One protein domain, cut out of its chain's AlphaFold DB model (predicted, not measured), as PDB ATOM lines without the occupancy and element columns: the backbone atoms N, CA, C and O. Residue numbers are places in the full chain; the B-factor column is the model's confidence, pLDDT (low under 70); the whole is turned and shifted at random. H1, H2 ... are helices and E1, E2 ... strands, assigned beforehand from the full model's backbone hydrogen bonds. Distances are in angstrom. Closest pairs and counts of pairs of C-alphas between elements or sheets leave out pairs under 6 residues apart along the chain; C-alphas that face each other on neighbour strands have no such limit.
ATOM      1  N   ASN A   5    -112.553 -21.311 -72.360       87.25
ATOM      2  CA  ASN A   5    -113.517 -20.381 -71.763       87.25
ATOM      3  C   ASN A   5    -114.971 -20.881 -71.833       87.25
ATOM      4  O   ASN A   5    -115.821 -20.376 -71.107       87.25
ATOM      5  N   GLU A   6    -115.258 -21.846 -72.704       91.12
ATOM      6  CA  GLU A   6    -116.582 -22.453 -72.883       91.12
ATOM      7  C   GLU A   6    -116.666 -23.840 -72.220       91.12
ATOM      8  O   GLU A   6    -117.598 -24.603 -72.479       91.12
ATOM      9  N   GLN A   7    -115.690 -24.192 -71.373       91.38
ATOM     10  CA  GLN A   7    -115.652 -25.501 -70.728       91.38
ATOM     11  C   GLN A   7    -116.846 -25.715 -69.788       91.38
ATOM     12  O   GLN A   7    -117.248 -24.826 -69.034       91.38
ATOM     13  N   ALA A   8    -117.384 -26.933 -69.794       94.06
ATOM     14  CA  ALA A   8    -118.320 -27.362 -68.768       94.06
ATOM     15  C   ALA A   8    -117.545 -27.675 -67.481       94.06
ATOM     16  O   ALA A   8    -116.660 -28.530 -67.484       94.06
ATOM     17  N   VAL A   9    -117.894 -26.992 -66.392       94.88
ATOM     18  CA  VAL A   9    -117.322 -27.222 -65.059       94.88
ATOM     19  C   VAL A   9    -118.328 -27.996 -64.218       94.88
ATOM     20  O   VAL A   9    -119.519 -27.677 -64.207       94.88
ATOM     21  N   PHE A  10    -117.843 -29.012 -63.512       95.19
ATOM     22  CA  PHE A  10    -118.645 -29.857 -62.638       95.19
ATOM     23  C   PHE A  10    -118.060 -29.835 -61.233       95.19
ATOM     24  O   PHE A  10    -116.845 -29.893 -61.061       95.19
ATOM     25  N   GLU A  11    -118.932 -29.814 -60.234       96.62
ATOM     26  CA  GLU A  11    -118.550 -29.904 -58.830       96.62
ATOM     27  C   GLU A  11    -119.272 -31.081 -58.180       96.62
ATOM     28  O   GLU A  11    -120.423 -31.393 -58.501       96.62
ATOM     29  N   SER A  12    -118.587 -31.757 -57.263       96.12
ATOM     30  CA  SER A  12    -119.172 -32.825 -56.465       96.12
ATOM     31  C   SER A  12    -118.503 -32.896 -55.101       96.12
ATOM     32  O   SER A  12    -117.361 -32.472 -54.927       96.12
ATOM     33  N   THR A  13    -119.224 -33.430 -54.123       96.94
ATOM     34  CA  THR A  13    -118.793 -33.519 -52.726       96.94
ATOM     35  C   THR A  13    -118.910 -34.955 -52.246       96.94
ATOM     36  O   THR A  13    -119.854 -35.646 -52.621       96.94
ATOM     37  N   ASP A  14    -117.975 -35.385 -51.396       96.56
ATOM     38  CA  ASP A  14    -117.957 -36.728 -50.800       96.56
ATOM     39  C   ASP A  14    -117.996 -37.872 -51.837       96.56
ATOM     40  O   ASP A  14    -118.715 -38.860 -51.686       96.56
ATOM     41  N   VAL A  15    -117.194 -37.742 -52.902       97.62
ATOM     42  CA  VAL A  15    -117.050 -38.758 -53.956       97.62
ATOM     43  C   VAL A  15    -115.755 -39.544 -53.772       97.62
ATOM     44  O   VAL A  15    -114.677 -38.958 -53.680       97.62
ATOM     45  N   SER A  16    -115.855 -40.873 -53.786       98.44
ATOM     46  CA  SER A  16    -114.697 -41.769 -53.874       98.44
ATOM     47  C   SER A  16    -114.268 -41.968 -55.327       98.44
ATOM     48  O   SER A  16    -115.102 -42.114 -56.227       98.44
ATOM     49  N   GLY A  17    -112.961 -41.964 -55.562       98.25
ATOM     50  CA  GLY A  17    -112.400 -42.113 -56.894       98.25
ATOM     51  C   GLY A  17    -110.882 -42.085 -56.895       98.25
ATOM     52  O   GLY A  17    -110.228 -42.089 -55.851       98.25
ATOM     53  N   THR A  18    -110.323 -42.016 -58.095       98.62
ATOM     54  CA  THR A  18    -108.879 -41.969 -58.317       98.62
ATOM     55  C   THR A  18    -108.485 -40.641 -58.947       98.62
ATOM     56  O   THR A  18    -109.040 -40.249 -59.973       98.62
ATOM     57  N   VAL A  19    -107.495 -39.975 -58.350       98.56
ATOM     58  CA  VAL A  19    -106.758 -38.873 -58.980       98.56
ATOM     59  C   VAL A  19    -105.529 -39.452 -59.673       98.56
ATOM     60  O   VAL A  19    -104.778 -40.213 -59.064       98.56
ATOM     61  N   ILE A  20    -105.314 -39.097 -60.936       98.12
ATOM     62  CA  ILE A  20    -104.174 -39.558 -61.731       98.12
ATOM     63  C   ILE A  20    -103.614 -38.414 -62.569       98.12
ATOM     64  O   ILE A  20    -104.356 -37.596 -63.101       98.12
ATOM     65  N   GLY A  21    -102.294 -38.353 -62.702       97.56
ATOM     66  CA  GLY A  21    -101.644 -37.332 -63.507       97.56
ATOM     67  C   GLY A  21    -100.134 -37.350 -63.362       97.56
ATOM     68  O   GLY A  21     -99.553 -38.352 -62.937       97.56
ATOM     69  N   TYR A  22     -99.500 -36.238 -63.713       97.25
ATOM     70  CA  TYR A  22     -98.049 -36.087 -63.655       97.25
ATOM     71  C   TYR A  22     -97.642 -34.755 -63.028       97.25
ATOM     72  O   TYR A  22     -98.440 -33.826 -62.908       97.25
ATOM     73  N   PHE A  23     -96.366 -34.677 -62.650       96.88
ATOM     74  CA  PHE A  23     -95.690 -33.422 -62.354       96.88
ATOM     75  C   PHE A  23     -94.643 -33.136 -63.433       96.88
ATOM     76  O   PHE A  23     -93.770 -33.975 -63.666       96.88
ATOM     77  N   ALA A  24     -94.695 -31.958 -64.055       95.56
ATOM     78  CA  ALA A  24     -93.681 -31.517 -65.011       95.56
ATOM     79  C   ALA A  24     -92.830 -30.360 -64.449       95.56
ATOM     80  O   ALA A  24     -93.369 -29.316 -64.065       95.56
ATOM     81  N   PRO A  25     -91.490 -30.500 -64.413       94.00
ATOM     82  CA  PRO A  25     -90.580 -29.397 -64.112       94.00
ATOM     83  C   PRO A  25     -90.752 -28.194 -65.051       94.00
ATOM     84  O   PRO A  25     -91.032 -28.364 -66.233       94.00
ATOM     85  N   LYS A  26     -90.459 -26.979 -64.558       91.50
ATOM     86  CA  LYS A  26     -90.600 -25.712 -65.316       91.50
ATOM     87  C   LYS A  26     -89.942 -25.715 -66.698       91.50
ATOM     88  O   LYS A  26     -90.448 -25.083 -67.615       91.50
ATOM     89  N   MET A  27     -88.820 -26.419 -66.847       92.38
ATOM     90  CA  MET A  27     -88.098 -26.516 -68.121       92.38
ATOM     91  C   MET A  27     -88.882 -27.235 -69.232       92.38
ATOM     92  O   MET A  27     -88.492 -27.139 -70.389       92.38
ATOM     93  N   PHE A  28     -89.962 -27.948 -68.896       92.56
ATOM     94  CA  PHE A  28     -90.798 -28.696 -69.838       92.56
ATOM     95  C   PHE A  28     -92.100 -27.979 -70.215       92.56
ATOM     96  O   PHE A  28     -92.931 -28.568 -70.905       92.56
ATOM     97  N   GLN A  29     -92.284 -26.720 -69.802       88.94
ATOM     98  CA  GLN A  29     -93.436 -25.924 -70.221       88.94
ATOM     99  C   GLN A  29     -93.557 -25.896 -71.749       88.94
ATOM    100  O   GLN A  29     -92.589 -25.604 -72.450       88.94
ATOM    101  N   GLY A  30     -94.759 -26.155 -72.262       89.94
ATOM    102  CA  GLY A  30     -95.036 -26.171 -73.700       89.94
ATOM    103  C   GLY A  30     -95.011 -27.577 -74.285       89.94
ATOM    104  O   GLY A  30     -95.918 -27.938 -75.025       89.94
ATOM    105  N   MET A  31     -94.031 -28.397 -73.893       91.00
ATOM    106  CA  MET A  31     -94.072 -29.843 -74.153       91.00
ATOM    107  C   MET A  31     -95.097 -30.530 -73.235       91.00
ATOM    108  O   MET A  31     -95.801 -31.441 -73.659       91.00
ATOM    109  N   ALA A  32     -95.194 -30.061 -71.990       92.00
ATOM    110  CA  ALA A  32     -96.190 -30.453 -70.999       92.00
ATOM    111  C   ALA A  32     -96.718 -29.214 -70.249       92.00
ATOM    112  O   ALA A  32     -96.153 -28.115 -70.353       92.00
ATOM    113  N   ALA A  33     -97.784 -29.389 -69.466       93.50
ATOM    114  CA  ALA A  33     -98.223 -28.381 -68.504       93.50
ATOM    115  C   ALA A  33     -97.323 -28.447 -67.260       93.50
ATOM    116  O   ALA A  33     -97.269 -29.474 -66.585       93.50
ATOM    117  N   THR A  34     -96.575 -27.377 -66.972       92.56
ATOM    118  CA  THR A  34     -95.690 -27.316 -65.794       92.56
ATOM    119  C   THR A  34     -96.481 -27.422 -64.497       92.56
ATOM    120  O   THR A  34     -97.532 -26.808 -64.354       92.56
ATOM    121  N   GLY A  35     -95.901 -28.089 -63.499       94.75
ATOM    122  CA  GLY A  35     -96.556 -28.334 -62.222       94.75
ATOM    123  C   GLY A  35     -97.379 -29.611 -62.279       94.75
ATOM    124  O   GLY A  35     -97.020 -30.541 -62.998       94.75
ATOM    125  N   TYR A  36     -98.439 -29.675 -61.479       96.38
ATOM    126  CA  TYR A  36     -99.342 -30.818 -61.448       96.38
ATOM    127  C   TYR A  36    -100.409 -30.676 -62.530       96.38
ATOM    128  O   TYR A  36    -101.165 -29.712 -62.518       96.38
ATOM    129  N   HIS A  37    -100.496 -31.663 -63.415       97.69
ATOM    130  CA  HIS A  37    -101.608 -31.824 -64.347       97.69
ATOM    131  C   HIS A  37    -102.351 -33.091 -63.932       97.69
ATOM    132  O   HIS A  37    -101.830 -34.197 -64.108       97.69
ATOM    133  N   LEU A  38    -103.522 -32.932 -63.313       98.12
ATOM    134  CA  LEU A  38    -104.237 -34.006 -62.623       98.12
ATOM    135  C   LEU A  38    -105.654 -34.147 -63.155       98.12
ATOM    136  O   LEU A  38    -106.376 -33.166 -63.304       98.12
ATOM    137  N   HIS A  39    -106.071 -35.385 -63.380       98.38
ATOM    138  CA  HIS A  39    -107.440 -35.751 -63.719       98.38
ATOM    139  C   HIS A  39    -108.042 -36.597 -62.598       98.38
ATOM    140  O   HIS A  39    -107.327 -37.206 -61.800       98.38
ATOM    141  N   PHE A  40    -109.367 -36.656 -62.557       98.62
ATOM    142  CA  PHE A  40    -110.132 -37.461 -61.612       98.62
ATOM    143  C   PHE A  40    -111.110 -38.384 -62.334       98.62
ATOM    144  O   PHE A  40    -111.676 -38.024 -63.369       98.62
ATOM    145  N   LEU A  41    -111.353 -39.558 -61.753       98.44
ATOM    146  CA  LEU A  41    -112.447 -40.445 -62.133       98.44
ATOM    147  C   LEU A  41    -113.078 -41.055 -60.878       98.44
ATOM    148  O   LEU A  41    -112.387 -41.707 -60.093       98.44
ATOM    149  N   ALA A  42    -114.388 -40.873 -60.714       98.50
ATOM    150  CA  ALA A  42    -115.150 -41.497 -59.637       98.50
ATOM    151  C   ALA A  42    -115.218 -43.023 -59.804       98.50
ATOM    152  O   ALA A  42    -115.315 -43.525 -60.927       98.50
ATOM    153  N   ASP A  43    -115.260 -43.766 -58.695       98.50
ATOM    154  CA  ASP A  43    -115.278 -45.241 -58.709       98.50
ATOM    155  C   ASP A  43    -116.495 -45.809 -59.458       98.50
ATOM    156  O   ASP A  43    -116.411 -46.795 -60.192       98.50
ATOM    157  N   ASN A  44    -117.643 -45.145 -59.310       97.81
ATOM    158  CA  ASN A  44    -118.890 -45.478 -60.000       97.81
ATOM    159  C   ASN A  44    -118.955 -44.928 -61.441       97.81
ATOM    160  O   ASN A  44    -119.962 -45.129 -62.121       97.81
ATOM    161  N   LYS A  45    -117.907 -44.229 -61.898       97.81
ATOM    162  CA  LYS A  45    -117.779 -43.602 -63.222       97.81
ATOM    163  C   LYS A  45    -118.848 -42.547 -63.530       97.81
ATOM    164  O   LYS A  45    -119.080 -42.246 -64.700       97.81
ATOM    165  N   SER A  46    -119.505 -41.982 -62.516       96.62
ATOM    166  CA  SER A  46    -120.557 -40.977 -62.721       96.62
ATOM    167  C   SER A  46    -120.013 -39.585 -63.034       96.62
ATOM    168  O   SER A  46    -120.730 -38.767 -63.601       96.62
ATOM    169  N   ILE A  47    -118.773 -39.299 -62.631       97.44
ATOM    170  CA  ILE A  47    -118.101 -38.017 -62.846       97.44
ATOM    171  C   ILE A  47    -116.593 -38.236 -63.016       97.44
ATOM    172  O   ILE A  47    -116.012 -39.150 -62.426       97.44
ATOM    173  N   GLY A  48    -115.965 -37.396 -63.831       97.25
ATOM    174  CA  GLY A  48    -114.523 -37.347 -64.024       97.25
ATOM    175  C   GLY A  48    -114.130 -36.151 -64.886       97.25
ATOM    176  O   GLY A  48    -115.000 -35.397 -65.325       97.25
ATOM    177  N   GLY A  49    -112.835 -35.987 -65.132       97.50
ATOM    178  CA  GLY A  49    -112.303 -34.913 -65.972       97.50
ATOM    179  C   GLY A  49    -111.015 -34.305 -65.428       97.50
ATOM    180  O   GLY A  49    -110.390 -34.855 -64.521       97.50
ATOM    181  N   HIS A  50    -110.633 -33.166 -66.004       97.69
ATOM    182  CA  HIS A  50    -109.512 -32.342 -65.553       97.69
ATOM    183  C   HIS A  50    -109.833 -31.676 -64.209       97.69
ATOM    184  O   HIS A  50    -110.924 -31.127 -64.047       97.69
ATOM    185  N   LEU A  51    -108.916 -31.744 -63.241       97.19
ATOM    186  CA  LEU A  51    -109.105 -31.129 -61.927       97.19
ATOM    187  C   LEU A  51    -108.667 -29.666 -61.941       97.19
ATOM    188  O   LEU A  51    -107.517 -29.366 -62.243       97.19
ATOM    189  N   LEU A  52    -109.572 -28.783 -61.519       96.31
ATOM    190  CA  LEU A  52    -109.280 -27.368 -61.266       96.31
ATOM    191  C   LEU A  52    -108.999 -27.099 -59.778       96.31
ATOM    192  O   LEU A  52    -108.134 -26.299 -59.443       96.31
ATOM    193  N   ASP A  53    -109.711 -27.788 -58.882       96.75
ATOM    194  CA  ASP A  53    -109.509 -27.749 -57.430       96.75
ATOM    195  C   ASP A  53    -110.070 -29.031 -56.791       96.75
ATOM    196  O   ASP A  53    -110.931 -29.700 -57.371       96.75
ATOM    197  N   PHE A  54    -109.581 -29.397 -55.606       97.00
ATOM    198  CA  PHE A  54    -110.115 -30.500 -54.809       97.00
ATOM    199  C   PHE A  54    -109.659 -30.431 -53.347       97.00
ATOM    200  O   PHE A  54    -108.618 -29.875 -52.999       97.00
ATOM    201  N   LYS A  55    -110.425 -31.084 -52.468       97.81
ATOM    202  CA  LYS A  55    -110.051 -31.312 -51.068       97.81
ATOM    203  C   LYS A  55    -110.124 -32.797 -50.764       97.81
ATOM    204  O   LYS A  55    -111.113 -33.451 -51.079       97.81
ATOM    205  N   ILE A  56    -109.079 -33.318 -50.133       97.12
ATOM    206  CA  ILE A  56    -109.011 -34.722 -49.731       97.12
ATOM    207  C   ILE A  56    -109.480 -34.849 -48.285       97.12
ATOM    208  O   ILE A  56    -108.989 -34.142 -47.406       97.12
ATOM    209  N   LYS A  57    -110.382 -35.804 -48.041       97.69
ATOM    210  CA  LYS A  57    -110.667 -36.301 -46.693       97.69
ATOM    211  C   LYS A  57    -109.625 -37.341 -46.274       97.69
ATOM    212  O   LYS A  57    -108.935 -37.149 -45.281       97.69
ATOM    213  N   GLU A  58    -109.487 -38.402 -47.067       97.94
ATOM    214  CA  GLU A  58    -108.507 -39.480 -46.899       97.94
ATOM    215  C   GLU A  58    -108.063 -39.977 -48.283       97.94
ATOM    216  O   GLU A  58    -108.886 -40.068 -49.195       97.94
ATOM    217  N   ALA A  59    -106.774 -40.278 -48.460       97.75
ATOM    218  CA  ALA A  59    -106.244 -40.841 -49.703       97.75
ATOM    219  C   ALA A  59    -104.952 -41.628 -49.459       97.75
ATOM    220  O   ALA A  59    -104.163 -41.293 -48.572       97.75
ATOM    221  N   THR A  60    -104.701 -42.620 -50.312       98.62
ATOM    222  CA  THR A  60    -103.393 -43.271 -50.443       98.62
ATOM    223  C   THR A  60    -102.697 -42.723 -51.681       98.62
ATOM    224  O   THR A  60    -103.274 -42.724 -52.765       98.62
ATOM    225  N   VAL A  61    -101.454 -42.263 -51.528       98.06
ATOM    226  CA  VAL A  61    -100.681 -41.651 -52.616       98.06
ATOM    227  C   VAL A  61     -99.584 -42.600 -53.081       98.06
ATOM    228  O   VAL A  61     -98.820 -43.126 -52.273       98.06
ATOM    229  N   TYR A  62     -99.478 -42.760 -54.399       98.38
ATOM    230  CA  TYR A  62     -98.406 -43.492 -55.063       98.38
ATOM    231  C   TYR A  62     -97.651 -42.539 -55.986       98.38
ATOM    232  O   TYR A  62     -98.261 -41.726 -56.677       98.38
ATOM    233  N   LEU A  63     -96.324 -42.638 -55.998       97.88
ATOM    234  CA  LEU A  63     -95.456 -41.817 -56.839       97.88
ATOM    235  C   LEU A  63     -94.537 -42.720 -57.656       97.88
ATOM    236  O   LEU A  63     -93.978 -43.681 -57.128       97.88
ATOM    237  N   GLN A  64     -94.342 -42.369 -58.924       98.06
ATOM    238  CA  GLN A  64     -93.383 -43.016 -59.812       98.06
ATOM    239  C   GLN A  64     -92.393 -41.966 -60.332       98.06
ATOM    240  O   GLN A  64     -92.756 -41.162 -61.192       98.06
ATOM    241  N   PRO A  65     -91.151 -41.934 -59.821       96.88
ATOM    242  CA  PRO A  65     -90.110 -41.078 -60.373       96.88
ATOM    243  C   PRO A  65     -89.719 -41.537 -61.781       96.88
ATOM    244  O   PRO A  65     -89.479 -42.721 -62.008       96.88
ATOM    245  N   PHE A  66     -89.602 -40.588 -62.708       96.00
ATOM    246  CA  PHE A  66     -89.101 -40.836 -64.058       96.00
ATOM    247  C   PHE A  66     -87.693 -40.264 -64.209       96.00
ATOM    248  O   PHE A  66     -87.437 -39.121 -63.833       96.00
ATOM    249  N   THR A  67     -86.783 -41.047 -64.788       96.56
ATOM    250  CA  THR A  67     -85.418 -40.605 -65.130       96.56
ATOM    251  C   THR A  67     -85.248 -40.297 -66.616       96.56
ATOM    252  O   THR A  67     -84.190 -39.823 -67.021       96.56
ATOM    253  N   SER A  68     -86.275 -40.570 -67.422       95.94
ATOM    254  CA  SER A  68     -86.272 -40.401 -68.873       95.94
ATOM    255  C   SER A  68     -87.623 -39.873 -69.339       95.94
ATOM    256  O   SER A  68     -88.654 -40.205 -68.753       95.94
ATOM    257  N   ILE A  69     -87.607 -39.084 -70.414       94.25
ATOM    258  CA  ILE A  69     -88.801 -38.643 -71.137       94.25
ATOM    259  C   ILE A  69     -88.648 -39.097 -72.583       94.25
ATOM    260  O   ILE A  69     -87.652 -38.782 -73.232       94.25
ATOM    261  N   GLU A  70     -89.636 -39.833 -73.078       96.00
ATOM    262  CA  GLU A  70     -89.726 -40.246 -74.474       96.00
ATOM    263  C   GLU A  70     -90.826 -39.432 -75.156       96.00
ATOM    264  O   GLU A  70     -92.008 -39.579 -74.851       96.00
ATOM    265  N   GLN A  71     -90.432 -38.540 -76.066       95.69
ATOM    266  CA  GLN A  71     -91.357 -37.726 -76.848       95.69
ATOM    267  C   GLN A  71     -91.491 -38.317 -78.249       95.69
ATOM    268  O   GLN A  71     -90.565 -38.248 -79.055       95.69
ATOM    269  N   HIS A  72     -92.673 -38.837 -78.562       96.12
ATOM    270  CA  HIS A  72     -93.014 -39.246 -79.919       96.12
ATOM    271  C   HIS A  72     -93.666 -38.077 -80.668       96.12
ATOM    272  O   HIS A  72     -94.553 -37.410 -80.130       96.12
ATOM    273  N   LEU A  73     -93.237 -37.814 -81.903       95.75
ATOM    274  CA  LEU A  73     -93.792 -36.750 -82.745       95.75
ATOM    275  C   LEU A  73     -94.596 -37.358 -83.904       95.75
ATOM    276  O   LEU A  73     -94.160 -38.351 -84.488       95.75
ATOM    277  N   PRO A  74     -95.755 -36.786 -84.277       95.75
ATOM    278  CA  PRO A  74     -96.605 -37.332 -85.332       95.75
ATOM    279  C   PRO A  74     -96.078 -36.951 -86.729       95.75
ATOM    280  O   PRO A  74     -96.674 -36.132 -87.429       95.75
ATOM    281  N   ILE A  75     -94.953 -37.542 -87.139       96.69
ATOM    282  CA  ILE A  75     -94.246 -37.200 -88.389       96.69
ATOM    283  C   ILE A  75     -95.029 -37.531 -89.667       96.69
ATOM    284  O   ILE A  75     -94.805 -36.911 -90.699       96.69
ATOM    285  N   ASP A  76     -96.004 -38.436 -89.599       97.31
ATOM    286  CA  ASP A  76     -96.872 -38.751 -90.740       97.31
ATOM    287  C   ASP A  76     -98.025 -37.738 -90.905       97.31
ATOM    288  O   ASP A  76     -98.788 -37.785 -91.873       97.31
ATOM    289  N   ASN A  77     -98.174 -36.787 -89.973       97.44
ATOM    290  CA  ASN A  77     -99.239 -35.791 -89.989       97.44
ATOM    291  C   ASN A  77     -98.769 -34.471 -90.620       97.44
ATOM    292  O   ASN A  77     -98.167 -33.618 -89.968       97.44
ATOM    293  N   GLN A  78     -99.152 -34.245 -91.878       96.94
ATOM    294  CA  GLN A  78     -98.821 -33.015 -92.608       96.94
ATOM    295  C   GLN A  78     -99.363 -31.737 -91.951       96.94
ATOM    296  O   GLN A  78     -98.752 -30.681 -92.088       96.94
ATOM    297  N   LYS A  79    -100.487 -31.796 -91.220       96.06
ATOM    298  CA  LYS A  79    -100.979 -30.618 -90.484       96.06
ATOM    299  C   LYS A  79    -100.056 -30.264 -89.325       96.06
ATOM    300  O   LYS A  79     -99.905 -29.084 -89.060       96.06
ATOM    301  N   PHE A  80     -99.468 -31.256 -88.653       94.56
ATOM    302  CA  PHE A  80     -98.488 -31.028 -87.592       94.56
ATOM    303  C   PHE A  80     -97.184 -30.467 -88.166       94.56
ATOM    304  O   PHE A  80     -96.721 -29.432 -87.701       94.56
ATOM    305  N   LEU A  81     -96.642 -31.090 -89.220       95.00
ATOM    306  CA  LEU A  81     -95.376 -30.665 -89.830       95.00
ATOM    307  C   LEU A  81     -95.421 -29.250 -90.418       95.00
ATOM    308  O   LEU A  81     -94.443 -28.518 -90.329       95.00
ATOM    309  N   ASN A  82     -96.550 -28.866 -91.020       95.50
ATOM    310  CA  ASN A  82     -96.706 -27.560 -91.663       95.50
ATOM    311  C   ASN A  82     -97.257 -26.486 -90.715       95.50
ATOM    312  O   ASN A  82     -97.536 -25.368 -91.157       95.50
ATOM    313  N   LYS A  83     -97.491 -26.812 -89.436       92.50
ATOM    314  CA  LYS A  83     -98.011 -25.840 -88.480       92.50
ATOM    315  C   LYS A  83     -96.873 -24.956 -87.998       92.50
ATOM    316  O   LYS A  83     -96.003 -25.407 -87.263       92.50
ATOM    317  N   ASP A  84     -96.946 -23.680 -88.351       89.25
ATOM    318  CA  ASP A  84     -96.180 -22.659 -87.650       89.25
ATOM    319  C   ASP A  84     -96.782 -22.470 -86.250       89.25
ATOM    320  O   ASP A  84     -97.985 -22.197 -86.102       89.25
ATOM    321  N   LEU A  85     -95.973 -22.736 -85.227       84.69
ATOM    322  CA  LEU A  85     -96.364 -22.643 -83.827       84.69
ATOM    323  C   LEU A  85     -95.888 -21.298 -83.292       84.69
ATOM    324  O   LEU A  85     -94.704 -21.112 -83.021       84.69
ATOM    325  N   ASP A  86     -96.828 -20.377 -83.095       83.81
ATOM    326  CA  ASP A  86     -96.558 -19.171 -82.324       83.81
ATOM    327  C   ASP A  86     -96.450 -19.538 -80.840       83.81
ATOM    328  O   ASP A  86     -97.435 -19.889 -80.185       83.81
ATOM    329  N   ILE A  87     -95.220 -19.509 -80.336       85.62
ATOM    330  CA  ILE A  87     -94.892 -19.893 -78.963       85.62
ATOM    331  C   ILE A  87     -94.757 -18.698 -78.020       85.62
ATOM    332  O   ILE A  87     -94.550 -18.921 -76.826       85.62
ATOM    333  N   ALA A  88     -94.868 -17.458 -78.517       88.25
ATOM    334  CA  ALA A  88     -94.591 -16.259 -77.724       88.25
ATOM    335  C   ALA A  88     -95.471 -16.189 -76.464       88.25
ATOM    336  O   ALA A  88     -94.956 -16.002 -75.363       88.25
ATOM    337  N   ASP A  89     -96.767 -16.470 -76.621       86.69
ATOM    338  CA  ASP A  89     -97.752 -16.429 -75.532       86.69
ATOM    339  C   ASP A  89     -98.157 -17.829 -75.035       86.69
ATOM    340  O   ASP A  89     -99.089 -17.977 -74.241       86.69
ATOM    341  N   MET A  90     -97.491 -18.889 -75.506       88.69
ATOM    342  CA  MET A  90     -97.899 -20.271 -75.225       88.69
ATOM    343  C   MET A  90     -97.863 -20.589 -73.726       88.69
ATOM    344  O   MET A  90     -98.718 -21.320 -73.231       88.69
ATOM    345  N   HIS A  91     -96.903 -20.021 -72.991       86.31
ATOM    346  CA  HIS A  91     -96.829 -20.195 -71.542       86.31
ATOM    347  C   HIS A  91     -98.116 -19.737 -70.848       86.31
ATOM    348  O   HIS A  91     -98.752 -20.529 -70.150       86.31
ATOM    349  N   ASP A  92     -98.512 -18.492 -71.106       88.06
ATOM    350  CA  ASP A  92     -99.684 -17.860 -70.508       88.06
ATOM    351  C   ASP A  92    -100.976 -18.552 -70.944       88.06
ATOM    352  O   ASP A  92    -101.916 -18.680 -70.159       88.06
ATOM    353  N   GLN A  93    -101.042 -19.003 -72.199       90.12
ATOM    354  CA  GLN A  93    -102.208 -19.720 -72.711       90.12
ATOM    355  C   GLN A  93    -102.384 -21.089 -72.056       90.12
ATOM    356  O   GLN A  93    -103.519 -21.455 -71.760       90.12
ATOM    357  N   ILE A  94    -101.293 -21.823 -71.812       89.94
ATOM    358  CA  ILE A  94    -101.349 -23.096 -71.082       89.94
ATOM    359  C   ILE A  94    -101.819 -22.838 -69.651       89.94
ATOM    360  O   ILE A  94    -102.795 -23.440 -69.232       89.94
ATOM    361  N   GLN A  95    -101.205 -21.900 -68.923       88.38
ATOM    362  CA  GLN A  95    -101.616 -21.618 -67.539       88.38
ATOM    363  C   GLN A  95    -103.102 -21.265 -67.432       88.38
ATOM    364  O   GLN A  95    -103.823 -21.861 -66.645       88.38
ATOM    365  N   LYS A  96    -103.591 -20.360 -68.286       90.06
ATOM    366  CA  LYS A  96    -105.004 -19.959 -68.270       90.06
ATOM    367  C   LYS A  96    -105.972 -21.089 -68.635       90.06
ATOM    368  O   LYS A  96    -107.142 -20.998 -68.286       90.06
ATOM    369  N   ALA A  97    -105.532 -22.086 -69.402       91.25
ATOM    370  CA  ALA A  97    -106.373 -23.216 -69.789       91.25
ATOM    371  C   ALA A  97    -106.409 -24.319 -68.718       91.25
ATOM    372  O   ALA A  97    -107.414 -25.012 -68.612       91.25
ATOM    373  N   GLU A  98    -105.331 -24.471 -67.949       90.69
ATOM    374  CA  GLU A  98    -105.158 -25.554 -66.976       90.69
ATOM    375  C   GLU A  98    -105.718 -25.223 -65.581       90.69
ATOM    376  O   GLU A  98    -106.042 -26.155 -64.842       90.69
ATOM    377  N   GLY A  99    -105.871 -23.936 -65.241       80.31
ATOM    378  CA  GLY A  99    -106.424 -23.466 -63.960       80.31
ATOM    379  C   GLY A  99    -105.649 -22.308 -63.348       80.31
ATOM    380  O   GLY A  99    -104.399 -22.378 -63.318       80.31
TER     381      GLY A  99
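AT A GLANCE: This is residues 5 to 99 of the 99 residues of the protein "Alpha-acetolactate decarboxylase" of Lactobacillus johnsonii ATCC 33200 (UniProt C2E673). There is little regular structure: a small antiparallel sheet, E1-E2-E3, stands among long loops, residues 74 to 80 stick out, and H2 grazes the sheet. The printed part has 95 residues, 32 of them in three named strands, then two named helices, mixed in class. The strands form a meander, each the antiparallel neighbour of the one before. It is loose, with a radius of gyration of the C-alphas of 16.5 A, spanning 46 by 37 by 26 A.

HOW THE PARTS SIT: E1, residues 17 to 24, and E2, residues 35 to 42, form a hairpin, with N 20 and O 39 within hydrogen-bond range at 2.9 A. E2 and E3, residues 48 to 50, form another, with N 40 and O 49 at 2.9 A. H1, residues 78 to 81, is not on the sheet and is too short for an O i to N i+4 pair. H2, residues 90 to 98, has every such pair within range; it only grazes the sheet, with residues 95 to 98.

IN THESE COORDINATES: E1, 23.0 A long, begins at C-alpha 17 (-112.400, -42.113, -56.894). E2 is 22.9 A long. H2, 12.2 A, ends at C-alpha 98 (-105.158, -25.554, -66.976).

THE WHOLE: The E3 to H1 link is long, 27 residues. The printed part has no cut; no printed residue is under 70 in pLDDT.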